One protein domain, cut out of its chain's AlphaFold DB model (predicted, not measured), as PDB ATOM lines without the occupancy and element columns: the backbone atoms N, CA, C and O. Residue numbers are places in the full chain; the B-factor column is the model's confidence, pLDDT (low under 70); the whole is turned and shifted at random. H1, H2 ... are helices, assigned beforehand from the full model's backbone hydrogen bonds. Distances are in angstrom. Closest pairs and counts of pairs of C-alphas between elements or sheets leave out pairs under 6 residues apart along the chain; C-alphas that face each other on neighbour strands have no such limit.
ATOM      1  N   LEU A  65      51.068  61.279   8.980       82.38
ATOM      2  CA  LEU A  65      51.882  60.832  10.111       82.38
ATOM      3  C   LEU A  65      52.753  59.624   9.740       82.38
ATOM      4  O   LEU A  65      53.944  59.592  10.048       82.38
ATOM      5  N   LYS A  66      52.191  58.636   9.037       83.31
ATOM      6  CA  LYS A  66      52.933  57.457   8.578       83.31
ATOM      7  C   LYS A  66      54.069  57.839   7.630       83.31
ATOM      8  O   LYS A  66      55.188  57.344   7.776       83.31
ATOM      9  N   GLU A  67      53.805  58.716   6.667       85.19
ATOM     10  CA  GLU A  67      54.821  59.196   5.726       85.19
ATOM     11  C   GLU A  67      55.915  60.008   6.421       85.19
ATOM     12  O   GLU A  67      57.098  59.886   6.068       85.19
ATOM     13  N   TYR A  68      55.530  60.799   7.422       84.75
ATOM     14  CA  TYR A  68      56.456  61.526   8.269       84.75
ATOM     15  C   TYR A  68      57.355  60.569   9.060       84.75
ATOM     16  O   TYR A  68      58.573  60.660   8.919       84.75
ATOM     17  N   ILE A  69      56.791  59.593   9.783       84.44
ATOM     18  CA  ILE A  69      57.548  58.590  10.556       84.44
ATOM     19  C   ILE A  69      58.529  57.824   9.658       84.44
ATOM     20  O   ILE A  69      59.696  57.638   9.993       84.44
ATOM     21  N   GLN A  70      58.094  57.395   8.474       87.19
ATOM     22  CA  GLN A  70      58.985  56.699   7.543       87.19
ATOM     23  C   GLN A  70      60.144  57.581   7.070       87.19
ATOM     24  O   GLN A  70      61.251  57.093   6.843       87.19
ATOM     25  N   THR A  71      59.894  58.876   6.884       89.56
ATOM     26  CA  THR A  71      60.927  59.822   6.453       89.56
ATOM     27  C   THR A  71      61.860  60.174   7.613       89.56
ATOM     28  O   THR A  71      63.072  60.200   7.416       89.56
ATOM     29  N   SER A  72      61.330  60.360   8.824       87.56
ATOM     30  CA  SER A  72      62.115  60.650  10.024       87.56
ATOM     31  C   SER A  72      63.062  59.502  10.372       87.56
ATOM     32  O   SER A  72      64.238  59.755  10.615       87.56
ATOM     33  N   LEU A  73      62.621  58.243  10.266       88.06
ATOM     34  CA  LEU A  73      63.482  57.070  10.458       88.06
ATOM     35  C   LEU A  73      64.681  57.053   9.497       88.06
ATOM     36  O   LEU A  73      65.805  56.767   9.910       88.06
ATOM     37  N   LYS A  74      64.467  57.400   8.221       92.12
ATOM     38  CA  LYS A  74      65.552  57.505   7.232       92.12
ATOM     39  C   LYS A  74      66.508  58.647   7.560       92.12
ATOM     40  O   LYS A  74      67.721  58.473   7.487       92.12
ATOM     41  N   VAL A  75      65.976  59.797   7.971       92.94
ATOM     42  CA  VAL A  75      66.790  60.939   8.412       92.94
ATOM     43  C   VAL A  75      67.639  60.574   9.628       92.94
ATOM     44  O   VAL A  75      68.826  60.881   9.648       92.94
ATOM     45  N   VAL A  76      67.083  59.853  10.603       91.00
ATOM     46  CA  VAL A  76      67.852  59.370  11.757       91.00
ATOM     47  C   VAL A  76      68.923  58.365  11.345       91.00
ATOM     48  O   VAL A  76      70.044  58.452  11.837       91.00
ATOM     49  N   SER A  77      68.633  57.465  10.407       90.62
ATOM     50  CA  SER A  77      69.643  56.559   9.844       90.62
ATOM     51  C   SER A  77      70.830  57.331   9.248       90.62
ATOM     52  O   SER A  77      71.985  57.017   9.539       90.62
ATOM     53  N   VAL A  78      70.556  58.408   8.502       95.12
ATOM     54  CA  VAL A  78      71.588  59.308   7.959       95.12
ATOM     55  C   VAL A  78      72.357  60.031   9.059       95.12
ATOM     56  O   VAL A  78      73.584  60.075   8.995       95.12
ATOM     57  N   ILE A  79      71.674  60.555  10.082       93.62
ATOM     58  CA  ILE A  79      72.323  61.184  11.244       93.62
ATOM     59  C   ILE A  79      73.324  60.215  11.873       93.62
ATOM     60  O   ILE A  79      74.477  60.578  12.085       93.62
ATOM     61  N   ILE A  80      72.902  58.975  12.124       90.19
ATOM     62  CA  ILE A  80      73.737  57.951  12.752       90.19
ATOM     63  C   ILE A  80      74.960  57.638  11.886       90.19
ATOM     64  O   ILE A  80      76.080  57.630  12.389       90.19
ATOM     65  N   SER A  81      74.773  57.429  10.581       93.62
ATOM     66  CA  SER A  81      75.903  57.151   9.690       93.62
ATOM     67  C   SER A  81      76.871  58.334   9.583       93.62
ATOM     68  O   SER A  81      78.081  58.132   9.619       93.62
ATOM     69  N   LEU A  82      76.374  59.577   9.569       94.88
ATOM     70  CA  LEU A  82      77.224  60.773   9.614       94.88
ATOM     71  C   LEU A  82      77.973  60.921  10.949       94.88
ATOM     72  O   LEU A  82      79.124  61.356  10.949       94.88
ATOM     73  N   GLN A  83      77.358  60.554  12.078       91.69
ATOM     74  CA  GLN A  83      78.022  60.515  13.389       91.69
ATOM     75  C   GLN A  83      79.175  59.503  13.394       91.69
ATOM     76  O   GLN A  83      80.290  59.834  13.815       91.69
ATOM     77  N   ASP A  84      78.928  58.298  12.874       90.38
ATOM     78  CA  ASP A  84      79.933  57.241  12.756       90.38
ATOM     79  C   ASP A  84      81.065  57.647  11.801       90.38
ATOM     80  O   ASP A  84      82.246  57.434  12.106       90.38
ATOM     81  N   GLU A  85      80.732  58.285  10.673       92.56
ATOM     82  CA  GLU A  85      81.708  58.809   9.717       92.56
ATOM     83  C   GLU A  85      82.557  59.918  10.335       92.56
ATOM     84  O   GLU A  85      83.783  59.861  10.228       92.56
ATOM     85  N   ARG A  86      81.955  60.868  11.060       91.00
ATOM     86  CA  ARG A  86      82.674  61.928  11.788       91.00
ATOM     87  C   ARG A  86      83.655  61.349  12.806       91.00
ATOM     88  O   ARG A  86      84.818  61.757  12.852       91.00
ATOM     89  N   SER A  87      83.203  60.395  13.617       86.94
ATOM     90  CA  SER A  87      84.015  59.749  14.656       86.94
ATOM     91  C   SER A  87      85.181  58.950  14.059       86.94
ATOM     92  O   SER A  87      86.340  59.096  14.466       86.94
ATOM     93  N   THR A  88      84.898  58.158  13.021       87.44
ATOM     94  CA  THR A  88      85.905  57.349  12.319       87.44
ATOM     95  C   THR A  88      86.911  58.229  11.583       87.44
ATOM     96  O   THR A  88      88.112  57.982  11.670       87.44
ATOM     97  N   SER A  89      86.447  59.295  10.933       87.62
ATOM     98  CA  SER A  89      87.289  60.291  10.262       87.62
ATOM     99  C   SER A  89      88.215  61.002  11.246       87.62
ATOM    100  O   SER A  89      89.408  61.129  10.982       87.62
ATOM    101  N   THR A  90      87.705  61.392  12.417       83.00
ATOM    102  CA  THR A  90      88.514  62.015  13.479       83.00
ATOM    103  C   THR A  90      89.606  61.061  13.963       83.00
ATOM    104  O   THR A  90      90.768  61.444  14.079       83.00
ATOM    105  N   SER A  91      89.253  59.794  14.183       81.56
ATOM    106  CA  SER A  91      90.197  58.761  14.627       81.56
ATOM    107  C   SER A  91      91.261  58.468  13.565       81.56
ATOM    108  O   SER A  91      92.438  58.322  13.886       81.56
ATOM    109  N   HIS A  92      90.862  58.434  12.292       83.69
ATOM    110  CA  HIS A  92      91.759  58.277  11.151       83.69
ATOM    111  C   HIS A  92      92.758  59.435  11.044       83.69
ATOM    112  O   HIS A  92      93.959  59.202  10.926       83.69
ATOM    113  N   CYS A  93      92.280  60.675  11.173       80.81
ATOM    114  CA  CYS A  93      93.131  61.863  11.196       80.81
ATOM    115  C   CYS A  93      94.161  61.808  12.333       80.81
ATOM    116  O   CYS A  93      95.333  62.118  12.133       80.81
ATOM    117  N   MET A  94      93.747  61.371  13.526       77.81
ATOM    118  CA  MET A  94      94.661  61.220  14.662       77.81
ATOM    119  C   MET A  94      95.691  60.109  14.449       77.81
ATOM    120  O   MET A  94      96.864  60.277  14.793       77.81
ATOM    121  N   ALA A  95      95.291  58.993  13.840       78.62
ATOM    122  CA  ALA A  95      96.215  57.928  13.463       78.62
ATOM    123  C   ALA A  95      97.251  58.411  12.431       78.62
ATOM    124  O   ALA A  95      98.427  58.068  12.544       78.62
ATOM    125  N   LEU A  96      96.836  59.236  11.459       78.38
ATOM    126  CA  LEU A  96      97.733  59.861  10.479       78.38
ATOM    127  C   LEU A  96      98.757  60.773  11.164       78.38
ATOM    128  O   LEU A  96      99.959  60.608  10.960       78.38
ATOM    129  N   LEU A  97      98.297  61.682  12.028       76.62
ATOM    130  CA  LEU A  97      99.166  62.622  12.746       76.62
ATOM    131  C   LEU A  97     100.167  61.923  13.676       76.62
ATOM    132  O   LEU A  97     101.316  62.344  13.776       76.62
ATOM    133  N   SER A  98      99.747  60.843  14.335       73.31
ATOM    134  CA  SER A  98     100.608  60.050  15.223       73.31
ATOM    135  C   SER A  98     101.527  59.071  14.485       73.31
ATOM    136  O   SER A  98     102.271  58.343  15.136       73.31
ATOM    137  N   ARG A  99     101.491  59.037  13.141       74.00
ATOM    138  CA  ARG A  99     102.202  58.062  12.288       74.00
ATOM    139  C   ARG A  99     101.880  56.594  12.616       74.00
ATOM    140  O   ARG A  99     102.589  55.699  12.172       74.00
ATOM    141  N   ASN A 100     100.775  56.341  13.318       68.62
ATOM    142  CA  ASN A 100     100.298  55.012  13.713       68.62
ATOM    143  C   ASN A 100      99.203  54.495  12.767       68.62
ATOM    144  O   ASN A 100      98.257  53.817  13.176       68.62
ATOM    145  N   MET A 101      99.290  54.852  11.486       70.00
ATOM    146  CA  MET A 101      98.305  54.437  10.499       70.00
ATOM    147  C   MET A 101      98.462  52.966  10.139       70.00
ATOM    148  O   MET A 101      99.506  52.524   9.667       70.00
ATOM    149  N   THR A 102      97.379  52.217  10.318       69.88
ATOM    150  CA  THR A 102      97.264  50.831   9.871       69.88
ATOM    151  C   THR A 102      96.315  50.754   8.680       69.88
ATOM    152  O   THR A 102      95.338  51.505   8.593       69.88
ATOM    153  N   GLY A 103      96.544  49.799   7.772       72.56
ATOM    154  CA  GLY A 103      95.624  49.543   6.654       72.56
ATOM    155  C   GLY A 103      94.190  49.236   7.114       72.56
ATOM    156  O   GLY A 103      93.228  49.580   6.431       72.56
ATOM    157  N   GLN A 104      94.023  48.685   8.322       77.31
ATOM    158  CA  GLN A 104      92.712  48.450   8.933       77.31
ATOM    159  C   GLN A 104      91.930  49.745   9.200       77.31
ATOM    160  O   GLN A 104      90.723  49.782   8.963       77.31
ATOM    161  N   ASN A 105      92.592  50.826   9.629       76.31
ATOM    162  CA  ASN A 105      91.928  52.114   9.863       76.31
ATOM    163  C   ASN A 105      91.400  52.725   8.558       76.31
ATOM    164  O   ASN A 105      90.329  53.332   8.540       76.31
ATOM    165  N   GLN A 106      92.130  52.541   7.457       79.94
ATOM    166  CA  GLN A 106      91.711  53.001   6.135       79.94
ATOM    167  C   GLN A 106      90.527  52.187   5.594       79.94
ATOM    168  O   GLN A 106      89.566  52.774   5.097       79.94
ATOM    169  N   LEU A 107      90.554  50.856   5.742       84.94
ATOM    170  CA  LEU A 107      89.433  49.983   5.367       84.94
ATOM    171  C   LEU A 107      88.173  50.292   6.185       84.94
ATOM    172  O   LEU A 107      87.076  50.371   5.635       84.94
ATOM    173  N   LYS A 108      88.325  50.534   7.492       87.50
ATOM    174  CA  LYS A 108      87.211  50.930   8.360       87.50
ATOM    175  C   LYS A 108      86.573  52.236   7.890       87.50
ATOM    176  O   LYS A 108      85.352  52.303   7.788       87.50
ATOM    177  N   LEU A 109      87.383  53.248   7.568       88.12
ATOM    178  CA  LEU A 109      86.878  54.517   7.046       88.12
ATOM    179  C   LEU A 109      86.135  54.323   5.718       88.12
ATOM    180  O   LEU A 109      85.041  54.854   5.564       88.12
ATOM    181  N   GLN A 110      86.677  53.522   4.796       90.12
ATOM    182  CA  GLN A 110      86.009  53.208   3.528       90.12
ATOM    183  C   GLN A 110      84.637  52.563   3.745       90.12
ATOM    184  O   GLN A 110      83.647  53.030   3.183       90.12
ATOM    185  N   ASN A 111      84.552  51.551   4.611       91.62
ATOM    186  CA  ASN A 111      83.287  50.885   4.917       91.62
ATOM    187  C   ASN A 111      82.248  51.861   5.481       91.62
ATOM    188  O   ASN A 111      81.098  51.855   5.048       91.62
ATOM    189  N   VAL A 112      82.657  52.732   6.408       93.38
ATOM    190  CA  VAL A 112      81.761  53.737   6.993       93.38
ATOM    191  C   VAL A 112      81.305  54.759   5.949       93.38
ATOM    192  O   VAL A 112      80.120  55.088   5.913       93.38
ATOM    193  N   THR A 113      82.189  55.211   5.050       94.06
ATOM    194  CA  THR A 113      81.793  56.126   3.964       94.06
ATOM    195  C   THR A 113      80.779  55.487   3.013       94.06
ATOM    196  O   THR A 113      79.787  56.123   2.670       94.06
ATOM    197  N   THR A 114      80.953  54.206   2.668       95.12
ATOM    198  CA  THR A 114      80.010  53.469   1.813       95.12
ATOM    199  C   THR A 114      78.644  53.323   2.479       95.12
ATOM    200  O   THR A 114      77.617  53.535   1.840       95.12
ATOM    201  N   VAL A 115      78.609  52.984   3.774       94.88
ATOM    202  CA  VAL A 115      77.348  52.894   4.528       94.88
ATOM    203  C   VAL A 115      76.644  54.243   4.574       94.88
ATOM    204  O   VAL A 115      75.439  54.312   4.341       94.88
ATOM    205  N   THR A 116      77.395  55.313   4.812       96.06
ATOM    206  CA  THR A 116      76.848  56.669   4.860       96.06
ATOM    207  C   THR A 116      76.268  57.090   3.516       96.06
ATOM    208  O   THR A 116      75.153  57.607   3.484       96.06
ATOM    209  N   ASP A 117      76.943  56.784   2.407       97.19
ATOM    210  CA  ASP A 117      76.425  57.050   1.060       97.19
ATOM    211  C   ASP A 117      75.124  56.302   0.790       97.19
ATOM    212  O   ASP A 117      74.160  56.907   0.323       97.19
ATOM    213  N   MET A 118      75.054  55.019   1.158       96.44
ATOM    214  CA  MET A 118      73.817  54.247   1.033       96.44
ATOM    215  C   MET A 118      72.668  54.893   1.813       96.44
ATOM    216  O   MET A 118      71.568  55.015   1.278       96.44
ATOM    217  N   ARG A 119      72.907  55.350   3.051       95.00
ATOM    218  CA  ARG A 119      71.861  56.004   3.855       95.00
ATOM    219  C   ARG A 119      71.446  57.352   3.284       95.00
ATOM    220  O   ARG A 119      70.257  57.658   3.270       95.00
ATOM    221  N   ILE A 120      72.393  58.156   2.803       95.12
ATOM    222  CA  ILE A 120      72.087  59.446   2.173       95.12
ATOM    223  C   ILE A 120      71.237  59.229   0.914       95.12
ATOM    224  O   ILE A 120      70.254  59.942   0.704       95.12
ATOM    225  N   GLU A 121      71.558  58.212   0.113       95.69
ATOM    226  CA  GLU A 121      70.833  57.875  -1.115       95.69
ATOM    227  C   GLU A 121      69.354  57.530  -0.852       95.69
ATOM    228  O   GLU A 121      68.483  57.901  -1.641       95.69
ATOM    229  N   GLU A 122      69.023  56.934   0.304       93.06
ATOM    230  CA  GLU A 122      67.633  56.665   0.715       93.06
ATOM    231  C   GLU A 122      66.765  57.938   0.809       93.06
ATOM    232  O   GLU A 122      65.527  57.850   0.764       93.06
ATOM    233  N   LEU A 123      67.395  59.114   0.935       92.62
ATOM    234  CA  LEU A 123      66.746  60.424   0.985       92.62
ATOM    235  C   LEU A 123      66.700  61.148  -0.367       92.62
ATOM    236  O   LEU A 123      66.056  62.196  -0.433       92.62
ATOM    237  N   ARG A 124      67.298  60.618  -1.448       93.44
ATOM    238  CA  ARG A 124      67.394  61.302  -2.758       93.44
ATOM    239  C   ARG A 124      66.057  61.896  -3.211       93.44
ATOM    240  O   ARG A 124      65.970  63.078  -3.528       93.44
ATOM    241  N   HIS A 125      65.002  61.084  -3.223       88.81
ATOM    242  CA  HIS A 125      63.681  61.490  -3.723       88.81
ATOM    243  C   HIS A 125      62.892  62.381  -2.756       88.81
ATOM    244  O   HIS A 125      61.870  62.948  -3.134       88.81
ATOM    245  N   LYS A 126      63.342  62.499  -1.504       87.50
ATOM    246  CA  LYS A 126      62.706  63.309  -0.457       87.50
ATOM    247  C   LYS A 126      63.639  64.414   0.045       87.50
ATOM    248  O   LYS A 126      63.479  64.888   1.167       87.50
ATOM    249  N   TRP A 127      64.610  64.819  -0.773       90.75
ATOM    250  CA  TRP A 127      65.601  65.812  -0.391       90.75
ATOM    251  C   TRP A 127      64.963  67.187  -0.188       90.75
ATOM    252  O   TRP A 127      64.375  67.751  -1.109       90.75
ATOM    253  N   LYS A 128      65.072  67.726   1.029       88.19
ATOM    254  CA  LYS A 128      64.481  69.019   1.426       88.19
ATOM    255  C   LYS A 128      65.414  69.836   2.327       88.19
ATOM    256  O   LYS A 128      64.971  70.725   3.047       88.19
ATOM    257  N   PHE A 129      66.699  69.500   2.333       90.62
ATOM    258  CA  PHE A 129      67.661  70.014   3.301       90.62
ATOM    259  C   PHE A 129      68.534  71.099   2.683       90.62
ATOM    260  O   PHE A 129      68.917  71.015   1.517       90.62
ATOM    261  N   THR A 130      68.868  72.110   3.482       88.62
ATOM    262  CA  THR A 130      69.792  73.177   3.093       88.62
ATOM    263  C   THR A 130      70.955  73.217   4.069       88.62
ATOM    264  O   THR A 130      70.748  73.375   5.270       88.62
ATOM    265  N   PHE A 131      72.176  73.093   3.555       88.44
ATOM    266  CA  PHE A 131      73.399  73.043   4.353       88.44
ATOM    267  C   PHE A 131      74.318  74.221   4.055       88.44
ATOM    268  O   PHE A 131      74.346  74.746   2.940       88.44
ATOM    269  N   ALA A 132      75.135  74.583   5.041       82.94
ATOM    270  CA  ALA A 132      76.321  75.393   4.817       82.94
ATOM    271  C   ALA A 132      77.488  74.486   4.388       82.94
ATOM    272  O   ALA A 132      77.784  73.477   5.029       82.94
ATOM    273  N   GLY A 133      78.143  74.832   3.285       76.75
ATOM    274  CA  GLY A 133      79.395  74.222   2.847       76.75
ATOM    275  C   GLY A 133      80.612  74.844   3.537       76.75
ATOM    276  O   GLY A 133      80.505  75.843   4.246       76.75
ATOM    277  N   MET A 134      81.793  74.276   3.278       69.94
ATOM    278  CA  MET A 134      83.054  74.663   3.934       69.94
ATOM    279  C   MET A 134      83.429  76.149   3.798       69.94
ATOM    280  O   MET A 134      84.041  76.692   4.710       69.94
ATOM    281  N   ASN A 135      83.023  76.808   2.707       71.38
ATOM    282  CA  ASN A 135      83.360  78.209   2.416       71.38
ATOM    283  C   ASN A 135      82.128  79.133   2.475       71.38
ATOM    284  O   ASN A 135      82.054  80.115   1.743       71.38
ATOM    285  N   GLY A 136      81.108  78.777   3.262       70.44
ATOM    286  CA  GLY A 136      79.856  79.545   3.335       70.44
ATOM    287  C   GLY A 136      78.936  79.373   2.118       70.44
ATOM    288  O   GLY A 136      77.895  80.018   2.029       70.44
ATOM    289  N   THR A 137      79.282  78.481   1.187       80.88
ATOM    290  CA  THR A 137      78.435  78.136   0.040       80.88
ATOM    291  C   THR A 137      77.175  77.422   0.512       80.88
ATOM    292  O   THR A 137      77.271  76.442   1.249       80.88
ATOM    293  N   VAL A 138      76.004  77.853   0.056       87.62
ATOM    294  CA  VAL A 138      74.741  77.187   0.393       87.62
ATOM    295  C   VAL A 138      74.550  75.959  -0.498       87.62
ATOM    296  O   VAL A 138      74.587  76.062  -1.721       87.62
ATOM    297  N   ILE A 139      74.322  74.802   0.115       90.19
ATOM    298  CA  ILE A 139      74.069  73.522  -0.550       90.19
ATOM    299  C   ILE A 139      72.578  73.220  -0.403       90.19
ATOM    300  O   ILE A 139      72.111  73.014   0.715       90.19
ATOM    301  N   ARG A 140      71.827  73.217  -1.508       90.12
ATOM    302  CA  ARG A 140      70.362  73.016  -1.488       90.12
ATOM    303  C   ARG A 140      69.926  71.705  -2.117       90.12
ATOM    304  O   ARG A 140      68.933  71.123  -1.700       90.12
ATOM    305  N   ASP A 141      70.654  71.241  -3.121       92.12
ATOM    306  CA  ASP A 141      70.325  70.033  -3.860       92.12
ATOM    307  C   ASP A 141      71.180  68.834  -3.425       92.12
ATOM    308  O   ASP A 141      72.289  68.972  -2.898       92.12
ATOM    309  N   PHE A 142      70.635  67.642  -3.669       93.69
ATOM    310  CA  PHE A 142      71.255  66.365  -3.329       93.69
ATOM    311  C   PHE A 142      72.634  66.192  -3.983       93.69
ATOM    312  O   PHE A 142      73.591  65.785  -3.326       93.69
ATOM    313  N   ALA A 143      72.761  66.530  -5.270       93.88
ATOM    314  CA  ALA A 143      74.001  66.335  -6.017       93.88
ATOM    315  C   ALA A 143      75.128  67.230  -5.479       93.88
ATOM    316  O   ALA A 143      76.260  66.772  -5.305       93.88
ATOM    317  N   SER A 144      74.816  68.482  -5.144       92.69
ATOM    318  CA  SER A 144      75.743  69.407  -4.496       92.69
ATOM    319  C   SER A 144      76.166  68.923  -3.114       92.69
ATOM    320  O   SER A 144      77.338  69.065  -2.766       92.69
ATOM    321  N   PHE A 145      75.263  68.312  -2.340       94.56
ATOM    322  CA  PHE A 145      75.620  67.707  -1.056       94.56
ATOM    323  C   PHE A 145      76.562  66.516  -1.230       94.56
ATOM    324  O   PHE A 145      77.620  66.491  -0.603       94.56
ATOM    325  N   MET A 146      76.252  65.598  -2.149       95.38
ATOM    326  CA  MET A 146      77.129  64.465  -2.470       95.38
ATOM    327  C   MET A 146      78.506  64.925  -2.964       95.38
ATOM    328  O   MET A 146      79.540  64.371  -2.592       95.38
ATOM    329  N   LYS A 147      78.560  66.000  -3.756       93.69
ATOM    330  CA  LYS A 147      79.826  66.612  -4.172       93.69
ATOM    331  C   LYS A 147      80.583  67.223  -2.988       93.69
ATOM    332  O   LYS A 147      81.804  67.090  -2.914       93.69
ATOM    333  N   ALA A 148      79.881  67.881  -2.068       92.06
ATOM    334  CA  ALA A 148      80.481  68.509  -0.896       92.06
ATOM    335  C   ALA A 148      81.056  67.482   0.089       92.06
ATOM    336  O   ALA A 148      82.199  67.648   0.516       92.06
ATOM    337  N   ILE A 149      80.321  66.410   0.405       93.19
ATOM    338  CA  ILE A 149      80.810  65.339   1.287       93.19
ATOM    339  C   ILE A 149      81.985  64.587   0.651       93.19
ATOM    340  O   ILE A 149      82.985  64.338   1.317       93.19
ATOM    341  N   ASN A 150      81.958  64.331  -0.662       92.50
ATOM    342  CA  ASN A 150      83.086  63.701  -1.351       92.50
ATOM    343  C   ASN A 150      84.333  64.589  -1.389       92.50
ATOM    344  O   ASN A 150      85.446  64.086  -1.232       92.50
ATOM    345  N   ARG A 151      84.165  65.908  -1.534       89.75
ATOM    346  CA  ARG A 151      85.275  66.863  -1.414       89.75
ATOM    347  C   ARG A 151      85.853  66.889   0.002       89.75
ATOM    348  O   ARG A 151      87.066  66.947   0.156       89.75
ATOM    349  N   LEU A 152      85.000  66.838   1.024       88.75
ATOM    350  CA  LEU A 152      85.428  66.757   2.423       88.75
ATOM    351  C   LEU A 152      86.280  65.497   2.656       88.75
ATOM    352  O   LEU A 152      87.381  65.568   3.194       88.75
ATOM    353  N   ARG A 153      85.800  64.346   2.171       90.25
ATOM    354  CA  ARG A 153      86.486  63.051   2.272       90.25
ATOM    355  C   ARG A 153      87.805  63.009   1.504       90.25
ATOM    356  O   ARG A 153      88.741  62.360   1.962       90.25
ATOM    357  N   SER A 154      87.896  63.656   0.340       86.94
ATOM    358  CA  SER A 154      89.144  63.689  -0.431       86.94
ATOM    359  C   SER A 154      90.212  64.545   0.248       86.94
ATOM    360  O   SER A 154      91.369  64.135   0.284       86.94
ATOM    361  N   GLN A 155      89.824  65.673   0.853       83.88
ATOM    362  CA  GLN A 155      90.730  66.484   1.672       83.88
ATOM    363  C   GLN A 155      91.277  65.668   2.846       83.88
ATOM    364  O   GLN A 155      92.487  65.612   3.035       83.88
ATOM    365  N   LEU A 156      90.406  64.922   3.531       80.75
ATOM    366  CA  LEU A 156      90.787  64.068   4.656       80.75
ATOM    367  C   LEU A 156      91.799  62.964   4.299       80.75
ATOM    368  O   LEU A 156      92.531  62.505   5.168       80.75
ATOM    369  N   ARG A 157      91.849  62.519   3.036       73.88
ATOM    370  CA  ARG A 157      92.794  61.483   2.578       73.88
ATOM    371  C   ARG A 157      94.162  62.026   2.184       73.88
ATOM    372  O   ARG A 157      95.140  61.293   2.291       73.88
ATOM    373  N   ASN A 158      94.214  63.254   1.677       67.44
ATOM    374  CA  ASN A 158      95.397  63.763   0.989       67.44
ATOM    375  C   ASN A 158      96.250  64.665   1.884       67.44
ATOM    376  O   ASN A 158      97.471  64.637   1.776       67.44
ATOM    377  N   GLU A 159      95.630  65.436   2.775       58.09
ATOM    378  CA  GLU A 159      96.316  66.409   3.623       58.09
ATOM    379  C   GLU A 159      95.571  66.465   4.955       58.09
ATOM    380  O   GLU A 159      94.403  66.831   5.007       58.09
ATOM    381  N   THR A 160      96.196  66.045   6.054       63.16
ATOM    382  CA  THR A 160      95.588  66.210   7.380       63.16
ATOM    383  C   THR A 160      96.556  66.935   8.290       63.16
ATOM    384  O   THR A 160      97.423  66.334   8.918       63.16
ATOM    385  N   GLU A 161      96.388  68.249   8.375       63.81
ATOM    386  CA  GLU A 161      97.013  69.061   9.414       63.81
ATOM    387  C   GLU A 161      96.094  69.137  10.644       63.81
ATOM    388  O   GLU A 161      94.867  69.061  10.526       63.81
ATOM    389  N   GLN A 162      96.659  69.337  11.842       61.09
ATOM    390  CA  GLN A 162      95.885  69.432  13.094       61.09
ATOM    391  C   GLN A 162      94.734  70.456  13.033       61.09
ATOM    392  O   GLN A 162      93.678  70.219  13.622       61.09
ATOM    393  N   GLY A 163      94.913  71.565  12.305       61.00
ATOM    394  CA  GLY A 163      93.884  72.597  12.127       61.00
ATOM    395  C   GLY A 163      92.682  72.143  11.290       61.00
ATOM    396  O   GLY A 163      91.560  72.593  11.526       61.00
ATOM    397  N   GLN A 164      92.876  71.196  10.368       71.75
ATOM    398  CA  GLN A 164      91.812  70.718   9.484       71.75
ATOM    399  C   GLN A 164      90.839  69.768  10.202       71.75
ATOM    400  O   GLN A 164      89.654  69.744   9.878       71.75
ATOM    401  N   ILE A 165      91.280  69.067  11.257       75.81
ATOM    402  CA  ILE A 165      90.424  68.165  12.055       75.81
ATOM    403  C   ILE A 165      89.247  68.917  12.680       75.81
ATOM    404  O   ILE A 165      88.106  68.458  12.618       75.81
ATOM    405  N   GLN A 166      89.507  70.093  13.255       76.88
ATOM    406  CA  GLN A 166      88.458  70.918  13.857       76.88
ATOM    407  C   GLN A 166      87.461  71.414  12.804       76.88
ATOM    408  O   GLN A 166      86.257  71.470  13.065       76.88
ATOM    409  N   GLN A 167      87.943  71.733  11.600       79.06
ATOM    410  CA  GLN A 167      87.096  72.144  10.487       79.06
ATOM    411  C   GLN A 167      86.210  70.990  10.002       79.06
ATOM    412  O   GLN A 167      85.001  71.180   9.877       79.06
ATOM    413  N   PHE A 168      86.766  69.790   9.808       82.06
ATOM    414  CA  PHE A 168      85.998  68.597   9.444       82.06
ATOM    415  C   PHE A 168      84.924  68.290  10.483       82.06
ATOM    416  O   PHE A 168      83.752  68.126  10.142       82.06
ATOM    417  N   PHE A 169      85.308  68.296  11.760       83.62
ATOM    418  CA  PHE A 169      84.384  68.075  12.860       83.62
ATOM    419  C   PHE A 169      83.235  69.092  12.843       83.62
ATOM    420  O   PHE A 169      82.069  68.705  12.883       83.62
ATOM    421  N   LYS A 170      83.545  70.387  12.700       84.62
ATOM    422  CA  LYS A 170      82.544  71.461  12.631       84.62
ATOM    423  C   LYS A 170      81.585  71.293  11.451       84.62
ATOM    424  O   LYS A 170      80.390  71.529  11.615       84.62
ATOM    425  N   VAL A 171      82.083  70.883  10.284       88.31
ATOM    426  CA  VAL A 171      81.263  70.673   9.079       88.31
ATOM    427  C   VAL A 171      80.290  69.511   9.276       88.31
ATOM    428  O   VAL A 171      79.089  69.713   9.101       88.31
ATOM    429  N   TYR A 172      80.762  68.337   9.716       90.50
ATOM    430  CA  TYR A 172      79.873  67.201  10.000       90.50
ATOM    431  C   TYR A 172      78.827  67.557  11.058       90.50
ATOM    432  O   TYR A 172      77.642  67.314  10.846       90.50
ATOM    433  N   THR A 173      79.241  68.181  12.164       90.38
ATOM    434  CA  THR A 173      78.328  68.621  13.231       90.38
ATOM    435  C   THR A 173      77.281  69.598  12.699       90.38
ATOM    436  O   THR A 173      76.094  69.452  12.983       90.38
ATOM    437  N   SER A 174      77.680  70.554  11.855       90.56
ATOM    438  CA  SER A 174      76.738  71.474  11.212       90.56
ATOM    439  C   SER A 174      75.731  70.743  10.326       90.56
ATOM    440  O   SER A 174      74.558  71.108  10.331       90.56
ATOM    441  N   TRP A 175      76.158  69.737   9.559       93.31
ATOM    442  CA  TRP A 175      75.249  68.970   8.706       93.31
ATOM    443  C   TRP A 175      74.296  68.095   9.516       93.31
ATOM    444  O   TRP A 175      73.097  68.089   9.248       93.31
ATOM    445  N   ILE A 176      74.792  67.429  10.558       93.06
ATOM    446  CA  ILE A 176      73.969  66.642  11.483       93.06
ATOM    447  C   ILE A 176      72.909  67.530  12.151       93.06
ATOM    448  O   ILE A 176      71.734  67.166  12.187       93.06
ATOM    449  N   HIS A 177      73.276  68.736  12.592       91.12
ATOM    450  CA  HIS A 177      72.321  69.679  13.179       91.12
ATOM    451  C   HIS A 177      71.207  70.107  12.222       91.12
ATOM    452  O   HIS A 177      70.086  70.317  12.681       91.12
ATOM    453  N   VAL A 178      71.466  70.215  10.915       91.88
ATOM    454  CA  VAL A 178      70.412  70.507   9.927       91.88
ATOM    455  C   VAL A 178      69.379  69.381   9.899       91.88
ATOM    456  O   VAL A 178      68.180  69.654   9.930       91.88
ATOM    457  N   PHE A 179      69.820  68.120   9.908       92.62
ATOM    458  CA  PHE A 179      68.913  66.972   9.957       92.62
ATOM    459  C   PHE A 179      68.124  66.906  11.271       92.62
ATOM    460  O   PHE A 179      66.913  66.696  11.243       92.62
ATOM    461  N   ILE A 180      68.775  67.150  12.413       89.12
ATOM    462  CA  ILE A 180      68.103  67.191  13.724       89.12
ATOM    463  C   ILE A 180      67.075  68.329  13.775       89.12
ATOM    464  O   ILE A 180      65.952  68.123  14.223       89.12
ATOM    465  N   SER A 181      67.426  69.515  13.274       88.88
ATOM    466  CA  SER A 181      66.510  70.664  13.235       88.88
ATOM    467  C   SER A 181      65.304  70.388  12.344       88.88
ATOM    468  O   SER A 181      64.191  70.796  12.661       88.88
ATOM    469  N   TRP A 182      65.505  69.668  11.236       89.44
ATOM    470  CA  TRP A 182      64.403  69.236  10.387       89.44
ATOM    471  C   TRP A 182      63.450  68.288  11.122       89.44
ATOM    472  O   TRP A 182      62.244  68.460  10.977       89.44
ATOM    473  N   LEU A 183      63.948  67.343  11.931       86.19
ATOM    474  CA  LEU A 183      63.083  66.477  12.748       86.19
ATOM    475  C   LEU A 183      62.214  67.326  13.690       86.19
ATOM    476  O   LEU A 183      60.994  67.312  13.568       86.19
ATOM    477  N   VAL A 184      62.855  68.174  14.499       82.50
ATOM    478  CA  VAL A 184      62.182  69.014  15.505       82.50
ATOM    479  C   VAL A 184      61.151  69.967  14.897       82.50
ATOM    480  O   VAL A 184      60.079  70.177  15.454       82.50
ATOM    481  N   ASN A 185      61.450  70.565  13.744       82.75
ATOM    482  CA  ASN A 185      60.536  71.534  13.139       82.75
ATOM    483  C   ASN A 185      59.307  70.873  12.499       82.75
ATOM    484  O   ASN A 185      58.251  71.495  12.442       82.75
ATOM    485  N   ASN A 186      59.429  69.640  11.997       77.44
ATOM    486  CA  ASN A 186      58.312  68.947  11.347       77.44
ATOM    487  C   ASN A 186      57.441  68.147  12.332       77.44
ATOM    488  O   ASN A 186      56.316  67.788  11.992       77.44
ATOM    489  N   SER A 187      57.918  67.882  13.548       71.12
ATOM    490  CA  SER A 187      57.108  67.257  14.598       71.12
ATOM    491  C   SER A 187      56.164  68.214  15.299       71.12
ATOM    492  O   SER A 187      55.042  67.827  15.612       71.12
ATOM    493  N   GLN A 188      56.573  69.471  15.493       66.81
ATOM    494  CA  GLN A 188      55.742  70.498  16.129       66.81
ATOM    495  C   GLN A 188      54.427  70.762  15.379       66.81
ATOM    496  O   GLN A 188      53.483  71.279  15.966       66.81
ATOM    497  N   SER A 189      54.346  70.395  14.096       64.31
ATOM    498  CA  SER A 189      53.130  70.499  13.285       64.31
ATOM    499  C   SER A 189      52.149  69.322  13.421       64.31
ATOM    500  O   SER A 189      51.110  69.341  12.765       64.31
ATOM    501  N   LEU A 190      52.449  68.296  14.226       65.88
ATOM    502  CA  LEU A 190      51.622  67.091  14.392       65.88
ATOM    503  C   LEU A 190      51.108  67.007  15.847       65.88
ATOM    504  O   LEU A 190      51.930  66.970  16.758       65.88
ATOM    505  N   ASP A 191      49.785  66.932  16.106       60.31
ATOM    506  CA  ASP A 191      49.292  66.900  17.514       60.31
ATOM    507  C   ASP A 191      49.642  65.602  18.276       60.31
ATOM    508  O   ASP A 191      49.467  65.552  19.492       60.31
ATOM    509  N   ASP A 192      50.183  64.568  17.619       61.47
ATOM    510  CA  ASP A 192      50.702  63.348  18.276       61.47
ATOM    511  C   ASP A 192      52.133  63.564  18.818       61.47
ATOM    512  O   ASP A 192      53.044  62.749  18.656       61.47
ATOM    513  N   ALA A 193      52.343  64.722  19.447       60.31
ATOM    514  CA  ALA A 193      53.653  65.315  19.688       60.31
ATOM    515  C   ALA A 193      54.492  64.605  20.764       60.31
ATOM    516  O   ALA A 193      55.708  64.766  20.780       60.31
ATOM    517  N   ASN A 194      53.893  63.824  21.668       67.62
ATOM    518  CA  ASN A 194      54.606  63.330  22.855       67.62
ATOM    519  C   ASN A 194      55.649  62.246  22.537       67.62
ATOM    520  O   ASN A 194      56.809  62.381  22.930       67.62
ATOM    521  N   ASP A 195      55.264  61.196  21.809       71.25
ATOM    522  CA  ASP A 195      56.184  60.099  21.467       71.25
ATOM    523  C   ASP A 195      57.243  60.563  20.464       71.25
ATOM    524  O   ASP A 195      58.408  60.162  20.520       71.25
ATOM    525  N   LEU A 196      56.852  61.476  19.576       71.00
ATOM    526  CA  LEU A 196      57.746  62.056  18.594       71.00
ATOM    527  C   LEU A 196      58.756  63.025  19.230       71.00
ATOM    528  O   LEU A 196      59.941  62.970  18.905       71.00
ATOM    529  N   ALA A 197      58.331  63.831  20.206       73.56
ATOM    530  CA  ALA A 197      59.232  64.663  20.997       73.56
ATOM    531  C   ALA A 197      60.205  63.816  21.833       73.56
ATOM    532  O   ALA A 197      61.389  64.147  21.934       73.56
ATOM    533  N   ALA A 198      59.744  62.696  22.402       75.56
ATOM    534  CA  ALA A 198      60.618  61.761  23.107       75.56
ATOM    535  C   ALA A 198      61.668  61.153  22.161       75.56
ATOM    536  O   ALA A 198      62.855  61.105  22.492       75.56
ATOM    537  N   TYR A 199      61.252  60.750  20.959       76.75
ATOM    538  CA  TYR A 199      62.152  60.246  19.923       76.75
ATOM    539  C   TYR A 199      63.221  61.273  19.527       76.75
ATOM    540  O   TYR A 199      64.408  60.955  19.451       76.75
ATOM    541  N   GLU A 200      62.838  62.532  19.348       77.19
ATOM    542  CA  GLU A 200      63.771  63.615  19.030       77.19
ATOM    543  C   GLU A 200      64.750  63.912  20.154       77.19
ATOM    544  O   GLU A 200      65.938  64.128  19.905       77.19
ATOM    545  N   MET A 201      64.276  63.878  21.399       80.00
ATOM    546  CA  MET A 201      65.128  64.037  22.570       80.00
ATOM    547  C   MET A 201      66.205  62.944  22.621       80.00
ATOM    548  O   MET A 201      67.359  63.229  22.950       80.00
ATOM    549  N   ILE A 202      65.868  61.710  22.238       82.62
ATOM    550  CA  ILE A 202      66.835  60.612  22.109       82.62
ATOM    551  C   ILE A 202      67.859  60.904  21.002       82.62
ATOM    552  O   ILE A 202      69.058  60.739  21.216       82.62
ATOM    553  N   VAL A 203      67.425  61.375  19.830       81.25
ATOM    554  CA  VAL A 203      68.345  61.692  18.720       81.25
ATOM    555  C   VAL A 203      69.292  62.834  19.098       81.25
ATOM    556  O   VAL A 203      70.499  62.743  18.865       81.25
ATOM    557  N   LYS A 204      68.765  63.890  19.721       84.38
ATOM    558  CA  LYS A 204      69.552  65.044  20.163       84.38
ATOM    559  C   LYS A 204      70.548  64.666  21.259       84.38
ATOM    560  O   LYS A 204      71.720  65.011  21.150       84.38
ATOM    561  N   SER A 205      70.110  63.926  22.277       79.31
ATOM    562  CA  SER A 205      71.004  63.474  23.353       79.31
ATOM    563  C   SER A 205      72.112  62.553  22.835       79.31
ATOM    564  O   SER A 205      73.254  62.653  23.278       79.31
ATOM    565  N   ARG A 206      71.818  61.706  21.840       84.75
ATOM    566  CA  ARG A 206      72.843  60.902  21.166       84.75
ATOM    567  C   ARG A 206      73.882  61.769  20.458       84.75
ATOM    568  O   ARG A 206      75.067  61.452  20.515       84.75
ATOM    569  N   GLU A 207      73.460  62.842  19.795       88.50
ATOM    570  CA  GLU A 207      74.395  63.766  19.151       88.50
ATOM    571  C   GLU A 207      75.307  64.462  20.165       88.50
ATOM    572  O   GLU A 207      76.514  64.526  19.947       88.50
ATOM    573  N   GLU A 208      74.767  64.912  21.297       83.81
ATOM    574  CA  GLU A 208      75.565  65.499  22.381       83.81
ATOM    575  C   GLU A 208      76.619  64.510  22.910       83.81
ATOM    576  O   GLU A 208      77.789  64.869  23.055       83.81
ATOM    577  N   PHE A 209      76.235  63.245  23.107       82.31
ATOM    578  CA  PHE A 209      77.151  62.180  23.517       82.31
ATOM    579  C   PHE A 209      78.255  61.901  22.480       82.31
ATOM    580  O   PHE A 209      79.428  61.769  22.831       82.31
ATOM    581  N   GLU A 210      77.917  61.823  21.189       80.81
ATOM    582  CA  GLU A 210      78.914  61.586  20.136       80.81
ATOM    583  C   GLU A 210      79.857  62.784  19.949       80.81
ATOM    584  O   GLU A 210      81.038  62.595  19.643       80.81
ATOM    585  N   ILE A 211      79.377  64.010  20.181       82.31
ATOM    586  CA  ILE A 211      80.228  65.200  20.230       82.31
ATOM    587  C   ILE A 211      81.216  65.104  21.400       82.31
ATOM    588  O   ILE A 211      82.417  65.302  21.196       82.31
ATOM    589  N   GLU A 212      80.742  64.772  22.607       79.44
ATOM    590  CA  GLU A 212      81.586  64.608  23.799       79.44
ATOM    591  C   GLU A 212      82.683  63.566  23.562       79.44
ATOM    592  O   GLU A 212      83.865  63.832  23.790       79.44
ATOM    593  N   LYS A 213      82.307  62.401  23.030       78.69
ATOM    594  CA  LYS A 213      83.229  61.316  22.685       78.69
ATOM    595  C   LYS A 213      84.293  61.764  21.687       78.69
ATOM    596  O   LYS A 213      85.476  61.497  21.895       78.69
ATOM    597  N   ALA A 214      83.905  62.461  20.620       74.69
ATOM    598  CA  ALA A 214      84.850  62.927  19.612       74.69
ATOM    599  C   ALA A 214      85.830  63.975  20.165       74.69
ATOM    600  O   ALA A 214      87.030  63.893  19.892       74.69
ATOM    601  N   PHE A 215      85.357  64.912  20.994       76.75
ATOM    602  CA  PHE A 215      86.238  65.844  21.698       76.75
ATOM    603  C   PHE A 215      87.153  65.129  22.693       76.75
ATOM    604  O   PHE A 215      88.336  65.454  22.765       76.75
ATOM    605  N   GLY A 216      86.642  64.138  23.426       73.50
ATOM    606  CA  GLY A 216      87.432  63.324  24.348       73.50
ATOM    607  C   GLY A 216      88.601  62.636  23.645       73.50
ATOM    608  O   GLY A 216      89.741  62.747  24.096       73.50
ATOM    609  N   VAL A 217      88.341  62.011  22.492       71.00
ATOM    610  CA  VAL A 217      89.383  61.419  21.638       71.00
ATOM    611  C   VAL A 217      90.371  62.488  21.173       71.00
ATOM    612  O   VAL A 217      91.579  62.297  21.302       71.00
ATOM    613  N   TYR A 218      89.885  63.631  20.686       72.12
ATOM    614  CA  TYR A 218      90.748  64.721  20.229       72.12
ATOM    615  C   TYR A 218      91.721  65.194  21.323       72.12
ATOM    616  O   TYR A 218      92.930  65.230  21.101       72.12
ATOM    617  N   TYR A 219      91.217  65.506  22.521       72.94
ATOM    618  CA  TYR A 219      92.044  65.990  23.632       72.94
ATOM    619  C   TYR A 219      93.024  64.939  24.153       72.94
ATOM    620  O   TYR A 219      94.147  65.295  24.515       72.94
ATOM    621  N   TYR A 220      92.626  63.664  24.156       71.56
ATOM    622  CA  TYR A 220      93.511  62.560  24.516       71.56
ATOM    623  C   TYR A 220      94.722  62.484  23.576       71.56
ATOM    624  O   TYR A 220      95.860  62.451  24.038       71.56
ATOM    625  N   TYR A 221      94.495  62.533  22.259       67.12
ATOM    626  CA  TYR A 221      95.569  62.436  21.263       67.12
ATOM    627  C   TYR A 221      96.476  63.666  21.202       67.12
ATOM    628  O   TYR A 221      97.670  63.530  20.953       67.12
ATOM    629  N   VAL A 222      95.941  64.866  21.443       66.50
ATOM    630  CA  VAL A 222      96.749  66.100  21.485       66.50
ATOM    631  C   VAL A 222      97.643  66.149  22.737       66.50
ATOM    632  O   VAL A 222      98.510  67.012  22.845       66.50
ATOM    633  N   GLY A 223      97.486  65.213  23.680       58.84
ATOM    634  CA  GLY A 223      98.317  65.152  24.882       58.84
ATOM    635  C   GLY A 223      98.064  66.324  25.828       58.84
ATOM    636  O   GLY A 223      98.921  66.644  26.654       58.84
ATOM    637  N   TYR A 224      96.895  66.972  25.725       49.97
ATOM    638  CA  TYR A 224      96.491  67.990  26.686       49.97
ATOM    639  C   TYR A 224      96.404  67.311  28.051       49.97
ATOM    640  O   TYR A 224      95.476  66.549  28.331       49.97
ATOM    641  N   SER A 225      97.387  67.569  28.913       38.88
ATOM    642  CA  SER A 225      97.300  67.162  30.304       38.88
ATOM    643  C   SER A 225      96.038  67.816  30.854       38.88
ATOM    644  O   SER A 225      95.931  69.047  30.856       38.88
TER     645      SER A 225
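This is residues 65 to 225 of the 298 residues of the protein "NIT domain-containing protein" of Paramuricea clavata (UniProt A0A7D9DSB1). Five helices run lengthwise beside one another in an up-and-down bundle: H1, H2, H3 and H4 stand round a four-sided group in which H3 sits more loosely, and H5 covers the side made by H1 and H4. H1 is the longest helix and touches three of the others; the long link from H2 to H3, residues 122 to 141, folds back on itself in a small turn. The printed part has 161 residues with five named helices, H1 to H5 in order along the chain, and no named strand; its class is all helix. It is compact, with a radius of gyration of the C-alphas of 16.5 A, and only just elongated, spanning 53 by 35 by 30 A.

Find C-alpha 65 at (51.882, 60.832, 10.111); from there H1, residues 65 to 97, runs 47.4 A to C-alpha 97 at (99.166, 62.622, 12.746). H2, residues 103 to 121, comes back over 27.3 A. H3, residues 142 to 158, covers 24.7 A. H4, residues 162 to 187, covers 38.9 A. H5, residues 193 to 221, runs 42.0 A to C-alpha 221 at (95.569, 62.436, 21.263).

Start at H1, the hub of the bundle, in which each helix runs against the one before it. H1 and H2 form a helical hairpin at a shallow tilt of 22 degrees; their closest C-alphas, of Ser 81 and Thr 116, are 4.9 A apart. H4 touches H1 at a shallow tilt of 9 degrees, opposite ways, closest at the C-alphas of Ile 79 and Ile 176, 5.7 A. H5 touches H1 at 4 degrees, the same way, closest at the C-alphas of Ser 87 and Ala 214, 5.9 A. H4 and H5 form a helical hairpin, but H4 touches H5 with residues 180 to 187 alone; the closest C-alphas, of Ser 187 and Ala 193, are 6.5 A apart. Look next at H3: it is close to H1 but not clearly touching, with the C-alphas of Cys 93 and Leu 156 closest at 7.3 A, and it stands likewise to H4, with those of Leu 152 and Phe 168 at 7.3 A. H2 and H3 are near each other; H3 and H5 are apart. In H2, H3 and H5 every O i to N i+4 pair is within hydrogen-bond range; in H1 28 of 29 are, and in H4 20 of 22.

The C-alphas farthest apart, of Arg 99 and Asp 191, are 53.9 A from each other. The printed part has no cut. The link from H2 to H3 is long, with 20 residues; in it residues 131 to 132 pair with 138 to 139, antiparallel. The other links are tight. The mean pLDDT of the printed part is 82.3; look for values under 70 at residues 100, 102, 134, 158 to 163, 188 to 194 and 221 to 225.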